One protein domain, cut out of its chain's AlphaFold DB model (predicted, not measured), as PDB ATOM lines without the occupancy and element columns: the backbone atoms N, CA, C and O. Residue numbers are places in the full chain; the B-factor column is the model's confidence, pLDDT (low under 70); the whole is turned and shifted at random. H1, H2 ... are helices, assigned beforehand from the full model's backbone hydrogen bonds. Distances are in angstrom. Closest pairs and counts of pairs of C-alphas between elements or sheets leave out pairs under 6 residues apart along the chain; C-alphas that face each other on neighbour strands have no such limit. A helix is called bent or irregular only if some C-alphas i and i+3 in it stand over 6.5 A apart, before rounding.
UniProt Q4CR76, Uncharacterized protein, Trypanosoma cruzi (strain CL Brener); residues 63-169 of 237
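This is residues 63 to 169 of the 237 residues of an uncharacterized protein of Trypanosoma cruzi (strain CL Brener) (UniProt Q4CR76). A long helix, H4, runs through the middle, and H1 and H2 complete an up-and-down bundle of three with it, each running against the one before. H6 and H7 make a V, with H7 crossing the later part of H4; H5 packs on the last residues of H1, and small H3 sits at the opposite end of the domain, near the end of H2. The printed part has 107 residues with seven named helices, H1 to H7 in chain order, and no named strand; the class is all helix. It is compact, with a radius of gyration of the C-alphas of 13.8 A, and its C-alphas span 38 by 32 by 27 A.

Find C-alpha 103 at (-10.503, -8.899, -32.500); from there H4, residues 103 to 122, runs 28.8 A to C-alpha 122 at (11.427, -6.824, -51.083). H4 is irregular, with C-alphas 108 and 111 7.0 A apart, and has a kink of 31 degrees near residue 110. Before it come H1, residues 63 to 75 and 17.3 A long, H2, residues 80 to 92 and 18.3 A long, and H3, residues 96 to 101. After it look for H5, residues 132 to 140, H6, residues 142 to 155 and 20.1 A long, and H7, residues 157 to 165, which ends at C-alpha 165 at (1.260, -5.687, -53.808).

Start at the hub, H4, which touches H2, H6 and H7. With residues 110 to 118 alone it touches H2, at a shallow tilt of 26 degrees, opposite ways; the closest C-alphas, of Gly 80 and Val 114, are 5.9 A apart. H1 and H2 form a helical hairpin and touch, closest at the C-alphas of Ala 72 and Leu 83, 6.8 A; their shallow tilt of 33 degrees is only just short of steep. H1 is close to H4 but not clearly touching, with the C-alphas of Ile 73 and Ala 117 closest at 6.1 A. H1, with residues 70 to 75 alone, touches H5, where the C-alphas of Val 74 and Leu 135 are closest at 6.1 A. Look at residues 115 to 122 of H4 for H7, which touches them about perpendicular at 75 degrees; the closest C-alphas, of Ala 118 and Val 163, are 5.3 A apart. H6 only just touches H4, with 3 pairs of C-alphas within 8 A, closest at Phe 116 and Phe 149, 6.5 A. H6 and H7 touch only at the corner, closest at the C-alphas of Val 153 and Arg 160, 4.9 A. H3 touches no helix. Every O i to N i+4 pair is within hydrogen-bond range in H1, H2, H3, H5 and H6, against 14 of 16 in H4 and 4 of 5 in H7.

The C-alphas farthest apart, of Glu 97 and Arg 129, are 40.3 A from each other. The printed part has no cut and no long link; H4 to H5, nine residues, is short and the others are tight. Mean pLDDT of the printed part is 91.4, and residues 166 to 169 are under 70.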
ATOM      1  N   TYR A  63       0.172 -12.395 -27.872       94.91
ATOM      2  CA  TYR A  63       1.576 -12.818 -27.956       94.91
ATOM      3  C   TYR A  63       1.723 -14.176 -28.653       94.91
ATOM      4  O   TYR A  63       2.622 -14.368 -29.473       94.91
ATOM      5  N   ALA A  64       0.844 -15.138 -28.355       94.84
ATOM      6  CA  ALA A  64       0.877 -16.443 -29.013       94.84
ATOM      7  C   ALA A  64       0.651 -16.326 -30.533       94.84
ATOM      8  O   ALA A  64       1.291 -17.047 -31.303       94.84
ATOM      9  N   MET A  65      -0.207 -15.398 -30.968       96.72
ATOM     10  CA  MET A  65      -0.423 -15.100 -32.383       96.72
ATOM     11  C   MET A  65       0.766 -14.377 -33.028       96.72
ATOM     12  O   MET A  65       1.181 -14.776 -34.115       96.72
ATOM     13  N   GLU A  66       1.399 -13.416 -32.347       96.10
ATOM     14  CA  GLU A  66       2.660 -12.805 -32.807       96.10
ATOM     15  C   GLU A  66       3.759 -13.860 -33.007       96.10
ATOM     16  O   GLU A  66       4.462 -13.863 -34.018       96.10
ATOM     17  N   ARG A  67       3.881 -14.814 -32.077       95.46
ATOM     18  CA  ARG A  67       4.835 -15.927 -32.186       95.46
ATOM     19  C   ARG A  67       4.511 -16.862 -33.343       95.46
ATOM     20  O   ARG A  67       5.428 -17.288 -34.042       95.46
ATOM     21  N   ALA A  68       3.231 -17.148 -33.568       95.57
ATOM     22  CA  ALA A  68       2.787 -17.941 -34.709       95.57
ATOM     23  C   ALA A  68       3.105 -17.257 -36.045       95.57
ATOM     24  O   ALA A  68       3.556 -17.918 -36.977       95.57
ATOM     25  N   ALA A  69       2.910 -15.940 -36.131       96.56
ATOM     26  CA  ALA A  69       3.274 -15.162 -37.306       96.56
ATOM     27  C   ALA A  69       4.787 -15.122 -37.517       96.56
ATOM     28  O   ALA A  69       5.251 -15.349 -38.628       96.56
ATOM     29  N   GLN A  70       5.569 -14.924 -36.456       96.25
ATOM     30  CA  GLN A  70       7.025 -14.979 -36.541       96.25
ATOM     31  C   GLN A  70       7.531 -16.341 -37.027       96.25
ATOM     32  O   GLN A  70       8.474 -16.404 -37.809       96.25
ATOM     33  N   GLU A  71       6.928 -17.436 -36.573       94.24
ATOM     34  CA  GLU A  71       7.255 -18.777 -37.055       94.24
ATOM     35  C   GLU A  71       6.870 -18.961 -38.530       94.24
ATOM     36  O   GLU A  71       7.700 -19.408 -39.322       94.24
ATOM     37  N   ALA A  72       5.660 -18.556 -38.923       94.33
ATOM     38  CA  ALA A  72       5.199 -18.600 -40.312       94.33
ATOM     39  C   ALA A  72       6.105 -17.795 -41.258       94.33
ATOM     40  O   ALA A  72       6.477 -18.284 -42.322       94.33
ATOM     41  N   ILE A  73       6.510 -16.595 -40.847       94.03
ATOM     42  CA  ILE A  73       7.363 -15.710 -41.640       94.03
ATOM     43  C   ILE A  73       8.798 -16.227 -41.643       94.03
ATOM     44  O   ILE A  73       9.374 -16.454 -42.695       94.03
ATOM     45  N   VAL A  74       9.410 -16.457 -40.481       92.25
ATOM     46  CA  VAL A  74      10.851 -16.746 -40.429       92.25
ATOM     47  C   VAL A  74      11.160 -18.203 -40.759       92.25
ATOM     48  O   VAL A  74      12.081 -18.477 -41.523       92.25
ATOM     49  N   THR A  75      10.423 -19.150 -40.179       87.55
ATOM     50  CA  THR A  75      10.685 -20.582 -40.383       87.55
ATOM     51  C   THR A  75      10.137 -21.047 -41.725       87.55
ATOM     52  O   THR A  75      10.873 -21.651 -42.499       87.55
ATOM     53  N   HIS A  76       8.866 -20.749 -41.995       86.52
ATOM     54  CA  HIS A  76       8.167 -21.248 -43.182       86.52
ATOM     55  C   HIS A  76       8.230 -20.294 -44.376       86.52
ATOM     56  O   HIS A  76       7.760 -20.656 -45.448       86.52
ATOM     57  N   ARG A  77       8.818 -19.098 -44.211       88.92
ATOM     58  CA  ARG A  77       9.022 -18.118 -45.295       88.92
ATOM     59  C   ARG A  77       7.725 -17.746 -46.008       88.92
ATOM     60  O   ARG A  77       7.724 -17.432 -47.192       88.92
ATOM     61  N   LEU A  78       6.610 -17.803 -45.280       90.16
ATOM     62  CA  LEU A  78       5.311 -17.465 -45.833       90.16
ATOM     63  C   LEU A  78       5.181 -15.950 -45.947       90.16
ATOM     64  O   LEU A  78       5.496 -15.210 -45.014       90.16
ATOM     65  N   CYS A  79       4.619 -15.509 -47.066       90.26
ATOM     66  CA  CYS A  79       4.290 -14.119 -47.343       90.26
ATOM     67  C   CYS A  79       2.972 -14.048 -48.136       90.26
ATOM     68  O   CYS A  79       2.445 -15.078 -48.568       90.26
ATOM     69  N   GLY A  80       2.402 -12.846 -48.261       90.30
ATOM     70  CA  GLY A  80       1.217 -12.591 -49.080       90.30
ATOM     71  C   GLY A  80      -0.002 -13.428 -48.679       90.30
ATOM     72  O   GLY A  80      -0.295 -13.604 -47.488       90.30
ATOM     73  N   VAL A  81      -0.715 -13.962 -49.671       91.48
ATOM     74  CA  VAL A  81      -1.913 -14.796 -49.483       91.48
ATOM     75  C   VAL A  81      -1.621 -16.041 -48.646       91.48
ATOM     76  O   VAL A  81      -2.421 -16.372 -47.773       91.48
ATOM     77  N   ALA A  82      -0.482 -16.712 -48.842       91.25
ATOM     78  CA  ALA A  82      -0.157 -17.934 -48.101       91.25
ATOM     79  C   ALA A  82      -0.044 -17.674 -46.588       91.25
ATOM     80  O   ALA A  82      -0.609 -18.410 -45.774       91.25
ATOM     81  N   LEU A  83       0.628 -16.584 -46.205       94.27
ATOM     82  CA  LEU A  83       0.730 -16.161 -44.808       94.27
ATOM     83  C   LEU A  83      -0.628 -15.739 -44.240       94.27
ATOM     84  O   LEU A  83      -0.989 -16.158 -43.137       94.27
ATOM     85  N   ARG A  84      -1.391 -14.943 -44.997       94.97
ATOM     86  CA  ARG A  84      -2.735 -14.493 -44.610       94.97
ATOM     87  C   ARG A  84      -3.647 -15.682 -44.318       94.97
ATOM     88  O   ARG A  84      -4.206 -15.765 -43.229       94.97
ATOM     89  N   SER A  85      -3.723 -16.638 -45.241       93.76
ATOM     90  CA  SER A  85      -4.525 -17.856 -45.096       93.76
ATOM     91  C   SER A  85      -4.068 -18.706 -43.912       93.76
ATOM     92  O   SER A  85      -4.899 -19.213 -43.159       93.76
ATOM     93  N   ARG A  86      -2.752 -18.827 -43.683       95.37
ATOM     94  CA  ARG A  86      -2.197 -19.560 -42.535       95.37
ATOM     95  C   ARG A  86      -2.627 -18.950 -41.199       95.37
ATOM     96  O   ARG A  86      -3.007 -19.691 -40.291       95.37
ATOM     97  N   LEU A  87      -2.552 -17.625 -41.067       96.28
ATOM     98  CA  LEU A  87      -2.915 -16.916 -39.836       96.28
ATOM     99  C   LEU A  87      -4.428 -16.870 -39.625       96.28
ATOM    100  O   LEU A  87      -4.880 -17.161 -38.518       96.28
ATOM    101  N   ALA A  88      -5.202 -16.601 -40.676       95.35
ATOM    102  CA  ALA A  88      -6.661 -16.632 -40.632       95.35
ATOM    103  C   ALA A  88      -7.183 -18.031 -40.269       95.35
ATOM    104  O   ALA A  88      -8.017 -18.171 -39.379       95.35
ATOM    105  N   GLY A  89      -6.625 -19.089 -40.869       96.05
ATOM    106  CA  GLY A  89      -6.957 -20.469 -40.512       96.05
ATOM    107  C   GLY A  89      -6.618 -20.797 -39.055       96.05
ATOM    108  O   GLY A  89      -7.389 -21.470 -38.372       96.05
ATOM    109  N   LYS A  90      -5.498 -20.270 -38.539       96.01
ATOM    110  CA  LYS A  90      -5.142 -20.423 -37.124       96.01
ATOM    111  C   LYS A  90      -6.133 -19.708 -36.204       96.01
ATOM    112  O   LYS A  90      -6.536 -20.314 -35.220       96.01
ATOM    113  N   LEU A  91      -6.546 -18.480 -36.527       95.66
ATOM    114  CA  LEU A  91      -7.570 -17.733 -35.784       95.66
ATOM    115  C   LEU A  91      -8.928 -18.447 -35.793       95.66
ATOM    116  O   LEU A  91      -9.573 -18.566 -34.750       95.66
ATOM    117  N   ALA A  92      -9.339 -18.968 -36.950       95.16
ATOM    118  CA  ALA A  92     -10.590 -19.706 -37.105       95.16
ATOM    119  C   ALA A  92     -10.624 -20.980 -36.244       95.16
ATOM    120  O   ALA A  92     -11.666 -21.316 -35.685       95.16
ATOM    121  N   GLY A  93      -9.477 -21.649 -36.080       95.58
ATOM    122  CA  GLY A  93      -9.332 -22.835 -35.234       95.58
ATOM    123  C   GLY A  93      -9.292 -22.568 -33.723       95.58
ATOM    124  O   GLY A  93      -9.251 -23.522 -32.949       95.58
ATOM    125  N   LEU A  94      -9.276 -21.306 -33.276       95.02
ATOM    126  CA  LEU A  94      -9.299 -20.974 -31.848       95.02
ATOM    127  C   LEU A  94     -10.728 -21.028 -31.275       95.02
ATOM    128  O   LEU A  94     -11.689 -20.701 -31.987       95.02
ATOM    129  N   PRO A  95     -10.877 -21.362 -29.974       94.94
ATOM    130  CA  PRO A  95     -12.148 -21.236 -29.267       94.94
ATOM    131  C   PRO A  95     -12.733 -19.827 -29.396       94.94
ATOM    132  O   PRO A  95     -11.992 -18.841 -29.425       94.94
ATOM    133  N   GLU A  96     -14.061 -19.723 -29.432       94.12
ATOM    134  CA  GLU A  96     -14.754 -18.449 -29.663       94.12
ATOM    135  C   GLU A  96     -14.372 -17.369 -28.639       94.12
ATOM    136  O   GLU A  96     -14.093 -16.232 -29.016       94.12
ATOM    137  N   GLU A  97     -14.277 -17.737 -27.359       91.12
ATOM    138  CA  GLU A  97     -13.877 -16.833 -26.272       91.12
ATOM    139  C   GLU A  97     -12.500 -16.200 -26.519       91.12
ATOM    140  O   GLU A  97     -12.297 -15.001 -26.315       91.12
ATOM    141  N   VAL A  98     -11.556 -17.000 -27.023       92.72
ATOM    142  CA  VAL A  98     -10.201 -16.548 -27.356       92.72
ATOM    143  C   VAL A  98     -10.229 -15.647 -28.583       92.72
ATOM    144  O   VAL A  98      -9.567 -14.611 -28.600       92.72
ATOM    145  N   ARG A  99     -11.018 -16.010 -29.601       93.88
ATOM    146  CA  ARG A  99     -11.168 -15.219 -30.828       93.88
ATOM    147  C   ARG A  99     -11.731 -13.832 -30.533       93.88
ATOM    148  O   ARG A  99     -11.209 -12.848 -31.043       93.88
ATOM    149  N   ARG A 100     -12.720 -13.737 -29.639       91.04
ATOM    150  CA  ARG A 100     -13.291 -12.458 -29.186       91.04
ATOM    151  C   ARG A 100     -12.232 -11.550 -28.560       91.04
ATOM    152  O   ARG A 100     -12.215 -10.354 -28.827       91.04
ATOM    153  N   CYS A 101     -11.309 -12.115 -27.781       89.69
ATOM    154  CA  CYS A 101     -10.196 -11.363 -27.197       89.69
ATOM    155  C   CYS A 101      -9.167 -10.883 -28.233       89.69
ATOM    156  O   CYS A 101      -8.390  -9.980 -27.935       89.69
ATOM    157  N   LEU A 102      -9.131 -11.500 -29.416       94.73
ATOM    158  CA  LEU A 102      -8.165 -11.230 -30.479       94.73
ATOM    159  C   LEU A 102      -8.701 -10.311 -31.583       94.73
ATOM    160  O   LEU A 102      -7.965 -10.074 -32.533       94.73
ATOM    161  N   GLY A 103      -9.920  -9.771 -31.468       92.48
ATOM    162  CA  GLY A 103     -10.503  -8.899 -32.500       92.48
ATOM    163  C   GLY A 103      -9.608  -7.707 -32.858       92.48
ATOM    164  O   GLY A 103      -9.276  -7.515 -34.026       92.48
ATOM    165  N   ASP A 104      -9.125  -6.975 -31.848       91.74
ATOM    166  CA  ASP A 104      -8.205  -5.843 -32.047       91.74
ATOM    167  C   ASP A 104      -6.872  -6.300 -32.659       91.74
ATOM    168  O   ASP A 104      -6.325  -5.659 -33.555       91.74
ATOM    169  N   TRP A 105      -6.364  -7.458 -32.215       95.71
ATOM    170  CA  TRP A 105      -5.144  -8.042 -32.771       95.71
ATOM    171  C   TRP A 105      -5.317  -8.355 -34.256       95.71
ATOM    172  O   TRP A 105      -4.461  -8.000 -35.060       95.71
ATOM    173  N   GLU A 106      -6.412  -9.005 -34.640       95.74
ATOM    174  CA  GLU A 106      -6.685  -9.353 -36.031       95.74
ATOM    175  C   GLU A 106      -6.783  -8.095 -36.905       95.74
ATOM    176  O   GLU A 106      -6.120  -8.025 -37.942       95.74
ATOM    177  N   ALA A 107      -7.522  -7.081 -36.448       94.77
ATOM    178  CA  ALA A 107      -7.716  -5.831 -37.176       94.77
ATOM    179  C   ALA A 107      -6.413  -5.034 -37.372       94.77
ATOM    180  O   ALA A 107      -6.153  -4.520 -38.463       94.77
ATOM    181  N   GLU A 108      -5.576  -4.931 -36.337       94.20
ATOM    182  CA  GLU A 108      -4.374  -4.093 -36.374       94.20
ATOM    183  C   GLU A 108      -3.130  -4.835 -36.869       94.20
ATOM    184  O   GLU A 108      -2.263  -4.256 -37.532       94.20
ATOM    185  N   ARG A 109      -2.992  -6.117 -36.513       96.02
ATOM    186  CA  ARG A 109      -1.724  -6.848 -36.624       96.02
ATOM    187  C   ARG A 109      -1.668  -7.780 -37.815       96.02
ATOM    188  O   ARG A 109      -0.579  -7.940 -38.362       96.02
ATOM    189  N   LEU A 110      -2.782  -8.368 -38.257       94.88
ATOM    190  CA  LEU A 110      -2.749  -9.375 -39.324       94.88
ATOM    191  C   LEU A 110      -2.177  -8.794 -40.623       94.88
ATOM    192  O   LEU A 110      -1.137  -9.252 -41.101       94.88
ATOM    193  N   GLU A 111      -2.795  -7.742 -41.162       94.20
ATOM    194  CA  GLU A 111      -2.310  -7.105 -42.393       94.20
ATOM    195  C   GLU A 111      -0.966  -6.393 -42.193       94.20
ATOM    196  O   GLU A 111      -0.151  -6.342 -43.115       94.20
ATOM    197  N   TYR A 112      -0.690  -5.886 -40.987       95.84
ATOM    198  CA  TYR A 112       0.627  -5.345 -40.650       95.84
ATOM    199  C   TYR A 112       1.721  -6.406 -40.808       95.84
ATOM    200  O   TYR A 112       2.740  -6.141 -41.441       95.84
ATOM    201  N   LEU A 113       1.510  -7.613 -40.275       96.62
ATOM    202  CA  LEU A 113       2.473  -8.714 -40.327       96.62
ATOM    203  C   LEU A 113       2.622  -9.281 -41.742       96.62
ATOM    204  O   LEU A 113       3.736  -9.623 -42.137       96.62
ATOM    205  N   VAL A 114       1.542  -9.319 -42.529       95.35
ATOM    206  CA  VAL A 114       1.612  -9.701 -43.950       95.35
ATOM    207  C   VAL A 114       2.477  -8.720 -44.738       95.35
ATOM    208  O   VAL A 114       3.381  -9.129 -45.467       95.35
ATOM    209  N   ARG A 115       2.272  -7.416 -44.534       95.01
ATOM    210  CA  ARG A 115       3.104  -6.371 -45.146       95.01
ATOM    211  C   ARG A 115       4.541  -6.405 -44.626       95.01
ATOM    212  O   ARG A 115       5.481  -6.209 -45.388       95.01
ATOM    213  N   PHE A 116       4.738  -6.691 -43.345       96.54
ATOM    214  CA  PHE A 116       6.071  -6.837 -42.777       96.54
ATOM    215  C   PHE A 116       6.845  -7.991 -43.431       96.54
ATOM    216  O   PHE A 116       8.009  -7.812 -43.787       96.54
ATOM    217  N   ALA A 117       6.198  -9.137 -43.663       95.35
ATOM    218  CA  ALA A 117       6.791 -10.255 -44.395       95.35
ATOM    219  C   ALA A 117       7.198  -9.840 -45.817       95.35
ATOM    220  O   ALA A 117       8.351 -10.013 -46.208       95.35
ATOM    221  N   ALA A 118       6.292  -9.187 -46.550       93.21
ATOM    222  CA  ALA A 118       6.573  -8.646 -47.878       93.21
ATOM    223  C   ALA A 118       7.762  -7.674 -47.881       93.21
ATOM    224  O   ALA A 118       8.623  -7.742 -48.754       93.21
ATOM    225  N   TRP A 119       7.872  -6.806 -46.874       95.04
ATOM    226  CA  TRP A 119       9.017  -5.908 -46.725       95.04
ATOM    227  C   TRP A 119      10.338  -6.657 -46.510       95.04
ATOM    228  O   TRP A 119      11.360  -6.253 -47.069       95.04
ATOM    229  N   LEU A 120      10.344  -7.757 -45.748       94.68
ATOM    230  CA  LEU A 120      11.541  -8.589 -45.586       94.68
ATOM    231  C   LEU A 120      12.000  -9.191 -46.920       94.68
ATOM    232  O   LEU A 120      13.206  -9.205 -47.180       94.68
ATOM    233  N   HIS A 121      11.062  -9.624 -47.767       90.28
ATOM    234  CA  HIS A 121      11.354 -10.143 -49.107       90.28
ATOM    235  C   HIS A 121      11.854  -9.050 -50.056       90.28
ATOM    236  O   HIS A 121      12.953  -9.157 -50.598       90.28
ATOM    237  N   VAL A 122      11.102  -7.954 -50.193       88.09
ATOM    238  CA  VAL A 122      11.427  -6.824 -51.083       88.09
ATOM    239  C   VAL A 122      12.792  -6.211 -50.764       88.09
ATOM    240  O   VAL A 122      13.536  -5.829 -51.662       88.09
ATOM    241  N   THR A 123      13.157  -6.138 -49.482       89.81
ATOM    242  CA  THR A 123      14.447  -5.574 -49.049       89.81
ATOM    243  C   THR A 123      15.580  -6.601 -48.972       89.81
ATOM    244  O   THR A 123      16.647  -6.291 -48.431       89.81
ATOM    245  N   GLY A 124      15.357  -7.830 -49.454       88.39
ATOM    246  CA  GLY A 124      16.352  -8.903 -49.490       88.39
ATOM    247  C   GLY A 124      16.807  -9.407 -48.117       88.39
ATOM    248  O   GLY A 124      17.844 -10.058 -48.016       88.39
ATOM    249  N   ARG A 125      16.065  -9.106 -47.042       90.65
ATOM    250  CA  ARG A 125      16.378  -9.551 -45.665       90.65
ATOM    251  C   ARG A 125      16.028 -11.011 -45.455       90.65
ATOM    252  O   ARG A 125      16.666 -11.690 -44.655       90.65
ATOM    253  N   GLN A 126      15.021 -11.475 -46.181       87.40
ATOM    254  CA  GLN A 126      14.656 -12.871 -46.275       87.40
ATOM    255  C   GLN A 126      14.516 -13.232 -47.748       87.40
ATOM    256  O   GLN A 126      13.760 -12.614 -48.486       87.40
ATOM    257  N   THR A 127      15.266 -14.235 -48.178       83.23
ATOM    258  CA  THR A 127      15.225 -14.779 -49.536       83.23
ATOM    259  C   THR A 127      15.122 -16.297 -49.449       83.23
ATOM    260  O   THR A 127      15.338 -16.879 -48.381       83.23
ATOM    261  N   ALA A 128      14.857 -16.983 -50.561       79.36
ATOM    262  CA  ALA A 128      14.924 -18.447 -50.615       79.36
ATOM    263  C   ALA A 128      16.296 -19.004 -50.169       79.36
ATOM    264  O   ALA A 128      16.390 -20.116 -49.653       79.36
ATOM    265  N   ARG A 129      17.368 -18.206 -50.261       81.93
ATOM    266  CA  ARG A 129      18.740 -18.609 -49.913       81.93
ATOM    267  C   ARG A 129      19.182 -18.228 -48.501       81.93
ATOM    268  O   ARG A 129      20.315 -18.533 -48.141       81.93
ATOM    269  N   THR A 130      18.337 -17.577 -47.697       85.35
ATOM    270  CA  THR A 130      18.691 -17.244 -46.310       85.35
ATOM    271  C   THR A 130      18.997 -18.522 -45.528       85.35
ATOM    272  O   THR A 130      18.173 -19.434 -45.462       85.35
ATOM    273  N   ASP A 131      20.193 -18.605 -44.957       87.71
ATOM    274  CA  ASP A 131      20.644 -19.763 -44.192       87.71
ATOM    275  C   ASP A 131      20.108 -19.741 -42.749       87.71
ATOM    276  O   ASP A 131      19.416 -18.815 -42.318       87.71
ATOM    277  N   LEU A 132      20.421 -20.780 -41.970       88.16
ATOM    278  CA  LEU A 132      19.955 -20.880 -40.585       88.16
ATOM    279  C   LEU A 132      20.440 -19.710 -39.714       88.16
ATOM    280  O   LEU A 132      19.692 -19.262 -38.845       88.16
ATOM    281  N   SER A 133      21.657 -19.213 -39.950       89.72
ATOM    282  CA  SER A 133      22.216 -18.077 -39.210       89.72
ATOM    283  C   SER A 133      21.433 -16.795 -39.500       89.72
ATOM    284  O   SER A 133      21.002 -16.117 -38.568       89.72
ATOM    285  N   GLY A 134      21.130 -16.523 -40.771       90.82
ATOM    286  CA  GLY A 134      20.279 -15.411 -41.184       90.82
ATOM    287  C   GLY A 134      18.869 -15.512 -40.603       90.82
ATOM    288  O   GLY A 134      18.347 -14.532 -40.074       90.82
ATOM    289  N   LEU A 135      18.271 -16.709 -40.589       91.31
ATOM    290  CA  LEU A 135      16.973 -16.916 -39.935       91.31
ATOM    291  C   LEU A 135      17.042 -16.677 -38.416       91.31
ATOM    292  O   LEU A 135      16.093 -16.157 -37.829       91.31
ATOM    293  N   GLN A 136      18.137 -17.046 -37.749       91.95
ATOM    294  CA  GLN A 136      18.342 -16.746 -36.327       91.95
ATOM    295  C   GLN A 136      18.507 -15.241 -36.075       91.95
ATOM    296  O   GLN A 136      17.915 -14.734 -35.120       91.95
ATOM    297  N   ASP A 137      19.225 -14.517 -36.941       93.97
ATOM    298  CA  ASP A 137      19.357 -13.056 -36.848       93.97
ATOM    299  C   ASP A 137      17.999 -12.359 -37.001       93.97
ATOM    300  O   ASP A 137      17.632 -11.525 -36.169       93.97
ATOM    301  N   LEU A 138      17.189 -12.781 -37.983       94.76
ATOM    302  CA  LEU A 138      15.819 -12.288 -38.156       94.76
ATOM    303  C   LEU A 138      14.972 -12.502 -36.893       94.76
ATOM    304  O   LEU A 138      14.240 -11.600 -36.480       94.76
ATOM    305  N   ARG A 139      15.086 -13.668 -36.235       94.33
ATOM    306  CA  ARG A 139      14.362 -13.926 -34.975       94.33
ATOM    307  C   ARG A 139      14.853 -13.041 -33.836       94.33
ATOM    308  O   ARG A 139      14.027 -12.512 -33.096       94.33
ATOM    309  N   ARG A 140      16.170 -12.867 -33.700       94.32
ATOM    310  CA  ARG A 140      16.784 -12.039 -32.652       94.32
ATOM    311  C   ARG A 140      16.399 -10.568 -32.794       94.32
ATOM    312  O   ARG A 140      16.163  -9.898 -31.795       94.32
ATOM    313  N   ARG A 141      16.318 -10.071 -34.027       95.07
ATOM    314  CA  ARG A 141      16.025  -8.666 -34.342       95.07
ATOM    315  C   ARG A 141      14.550  -8.412 -34.633       95.07
ATOM    316  O   ARG A 141      14.221  -7.342 -35.125       95.07
ATOM    317  N   TRP A 142      13.667  -9.361 -34.327       94.82
ATOM    318  CA  TRP A 142      12.253  -9.323 -34.708       94.82
ATOM    319  C   TRP A 142      11.563  -7.996 -34.377       94.82
ATOM    320  O   TRP A 142      11.002  -7.354 -35.262       94.82
ATOM    321  N   ILE A 143      11.672  -7.547 -33.123       93.64
ATOM    322  CA  ILE A 143      11.065  -6.291 -32.659       93.64
ATOM    323  C   ILE A 143      11.709  -5.088 -33.364       93.64
ATOM    324  O   ILE A 143      11.006  -4.226 -33.886       93.64
ATOM    325  N   THR A 144      13.041  -5.044 -33.442       96.26
ATOM    326  CA  THR A 144      13.777  -3.964 -34.121       96.26
ATOM    327  C   THR A 144      13.413  -3.866 -35.605       96.26
ATOM    328  O   THR A 144      13.230  -2.768 -36.124       96.26
ATOM    329  N   LEU A 145      13.266  -5.000 -36.291       96.76
ATOM    330  CA  LEU A 145      12.892  -5.052 -37.703       96.76
ATOM    331  C   LEU A 145      11.467  -4.546 -37.930       96.76
ATOM    332  O   LEU A 145      11.250  -3.824 -38.897       96.76
ATOM    333  N   GLN A 146      10.524  -4.858 -37.038       96.63
ATOM    334  CA  GLN A 146       9.174  -4.292 -37.105       96.63
ATOM    335  C   GLN A 146       9.183  -2.765 -36.936       96.63
ATOM    336  O   GLN A 146       8.524  -2.058 -37.695       96.63
ATOM    337  N   VAL A 147       9.981  -2.233 -36.002       96.36
ATOM    338  CA  VAL A 147      10.151  -0.776 -35.844       96.36
ATOM    339  C   VAL A 147      10.716  -0.148 -37.121       96.36
ATOM    340  O   VAL A 147      10.172   0.845 -37.606       96.36
ATOM    341  N   HIS A 148      11.754  -0.753 -37.707       96.34
ATOM    342  CA  HIS A 148      12.344  -0.283 -38.963       96.34
ATOM    343  C   HIS A 148      11.332  -0.320 -40.111       96.34
ATOM    344  O   HIS A 148      11.228   0.637 -40.868       96.34
ATOM    345  N   PHE A 149      10.555  -1.396 -40.224       96.60
ATOM    346  CA  PHE A 149       9.493  -1.513 -41.215       96.60
ATOM    347  C   PHE A 149       8.463  -0.387 -41.083       96.60
ATOM    348  O   PHE A 149       8.162   0.279 -42.075       96.60
ATOM    349  N   THR A 150       7.974  -0.126 -39.866       96.06
ATOM    350  CA  THR A 150       7.028   0.965 -39.600       96.06
ATOM    351  C   THR A 150       7.597   2.313 -40.051       96.06
ATOM    352  O   THR A 150       6.908   3.074 -40.727       96.06
ATOM    353  N   GLN A 151       8.866   2.588 -39.739       96.16
ATOM    354  CA  GLN A 151       9.550   3.815 -40.153       96.16
ATOM    355  C   GLN A 151       9.707   3.904 -41.679       96.16
ATOM    356  O   GLN A 151       9.391   4.938 -42.266       96.16
ATOM    357  N   CYS A 152      10.129   2.821 -42.337       93.86
ATOM    358  CA  CYS A 152      10.302   2.775 -43.789       93.86
ATOM    359  C   CYS A 152       8.981   2.996 -44.538       93.86
ATOM    360  O   CYS A 152       8.932   3.802 -45.459       93.86
ATOM    361  N   VAL A 153       7.898   2.318 -44.143       91.91
ATOM    362  CA  VAL A 153       6.589   2.460 -44.809       91.91
ATOM    363  C   VAL A 153       5.969   3.836 -44.566       91.91
ATOM    364  O   VAL A 153       5.265   4.358 -45.439       91.91
ATOM    365  N   ALA A 154       6.226   4.444 -43.404       93.05
ATOM    366  CA  ALA A 154       5.809   5.813 -43.123       93.05
ATOM    367  C   ALA A 154       6.555   6.827 -44.010       93.05
ATOM    368  O   ALA A 154       5.914   7.706 -44.583       93.05
ATOM    369  N   ALA A 155       7.872   6.671 -44.168       93.68
ATOM    370  CA  ALA A 155       8.722   7.622 -44.883       93.68
ATOM    371  C   ALA A 155       8.693   7.475 -46.416       93.68
ATOM    372  O   ALA A 155       8.830   8.470 -47.122       93.68
ATOM    373  N   ASP A 156       8.510   6.261 -46.938       91.10
ATOM    374  CA  ASP A 156       8.699   5.962 -48.359       91.10
ATOM    375  C   ASP A 156       7.410   5.417 -49.004       91.10
ATOM    376  O   ASP A 156       6.951   4.299 -48.737       91.10
ATOM    377  N   ALA A 157       6.813   6.226 -49.887       90.60
ATOM    378  CA  ALA A 157       5.611   5.862 -50.635       90.60
ATOM    379  C   ALA A 157       5.858   4.734 -51.652       90.60
ATOM    380  O   ALA A 157       4.956   3.933 -51.908       90.60
ATOM    381  N   HIS A 158       7.070   4.638 -52.203       89.57
ATOM    382  CA  HIS A 158       7.457   3.581 -53.126       89.57
ATOM    383  C   HIS A 158       7.539   2.238 -52.400       89.57
ATOM    384  O   HIS A 158       6.904   1.275 -52.831       89.57
ATOM    385  N   VAL A 159       8.201   2.186 -51.239       88.23
ATOM    386  CA  VAL A 159       8.234   0.982 -50.386       88.23
ATOM    387  C   VAL A 159       6.823   0.586 -49.954       88.23
ATOM    388  O   VAL A 159       6.450  -0.583 -50.056       88.23
ATOM    389  N   ARG A 160       6.001   1.553 -49.526       90.58
ATOM    390  CA  ARG A 160       4.596   1.310 -49.157       90.58
ATOM    391  C   ARG A 160       3.802   0.682 -50.302       90.58
ATOM    392  O   ARG A 160       3.015  -0.233 -50.060       90.58
ATOM    393  N   SER A 161       4.012   1.156 -51.529       88.87
ATOM    394  CA  SER A 161       3.370   0.610 -52.724       88.87
ATOM    395  C   SER A 161       3.855  -0.807 -53.032       88.87
ATOM    396  O   SER A 161       3.031  -1.695 -53.227       88.87
ATOM    397  N   GLN A 162       5.171  -1.046 -53.031       87.59
ATOM    398  CA  GLN A 162       5.732  -2.369 -53.325       87.59
ATOM    399  C   GLN A 162       5.234  -3.431 -52.339       87.59
ATOM    400  O   GLN A 162       4.784  -4.500 -52.738       87.59
ATOM    401  N   VAL A 163       5.248  -3.112 -51.045       89.01
ATOM    402  CA  VAL A 163       4.849  -4.040 -49.983       89.01
ATOM    403  C   VAL A 163       3.355  -4.375 -50.031       89.01
ATOM    404  O   VAL A 163       2.968  -5.497 -49.714       89.01
ATOM    405  N   LYS A 164       2.500  -3.428 -50.440       84.28
ATOM    406  CA  LYS A 164       1.049  -3.649 -50.547       84.28
ATOM    407  C   LYS A 164       0.689  -4.701 -51.606       84.28
ATOM    408  O   LYS A 164      -0.337  -5.358 -51.465       84.28
ATOM    409  N   HIS A 165       1.513  -4.832 -52.644       73.73
ATOM    410  CA  HIS A 165       1.260  -5.687 -53.808       73.73
ATOM    411  C   HIS A 165       2.208  -6.888 -53.907       73.73
ATOM    412  O   HIS A 165       2.138  -7.635 -54.879       73.73
ATOM    413  N   CYS A 166       3.105  -7.068 -52.937       67.48
ATOM    414  CA  CYS A 166       4.078  -8.147 -52.976       67.48
ATOM    415  C   CYS A 166       3.415  -9.485 -52.628       67.48
ATOM    416  O   CYS A 166       3.183  -9.811 -51.464       67.48
ATOM    417  N   GLU A 167       3.152 -10.263 -53.670       68.06
ATOM    418  CA  GLU A 167       2.990 -11.708 -53.603       68.06
ATOM    419  C   GLU A 167       4.298 -12.308 -54.144       68.06
ATOM    420  O   GLU A 167       4.638 -12.047 -55.302       68.06
ATOM    421  N   PRO A 168       5.088 -13.037 -53.335       59.11
ATOM    422  CA  PRO A 168       6.265 -13.719 -53.856       59.11
ATOM    423  C   PRO A 168       5.834 -14.681 -54.963       59.11
ATOM    424  O   PRO A 168       4.839 -15.398 -54.814       59.11
ATOM    425  N   SER A 169       6.566 -14.698 -56.077       52.28
ATOM    426  CA  SER A 169       6.332 -15.682 -57.133       52.28
ATOM    427  C   SER A 169       6.454 -17.089 -56.552       52.28
ATOM    428  O   SER A 169       7.329 -17.323 -55.721       52.28
TER     429      SER A 169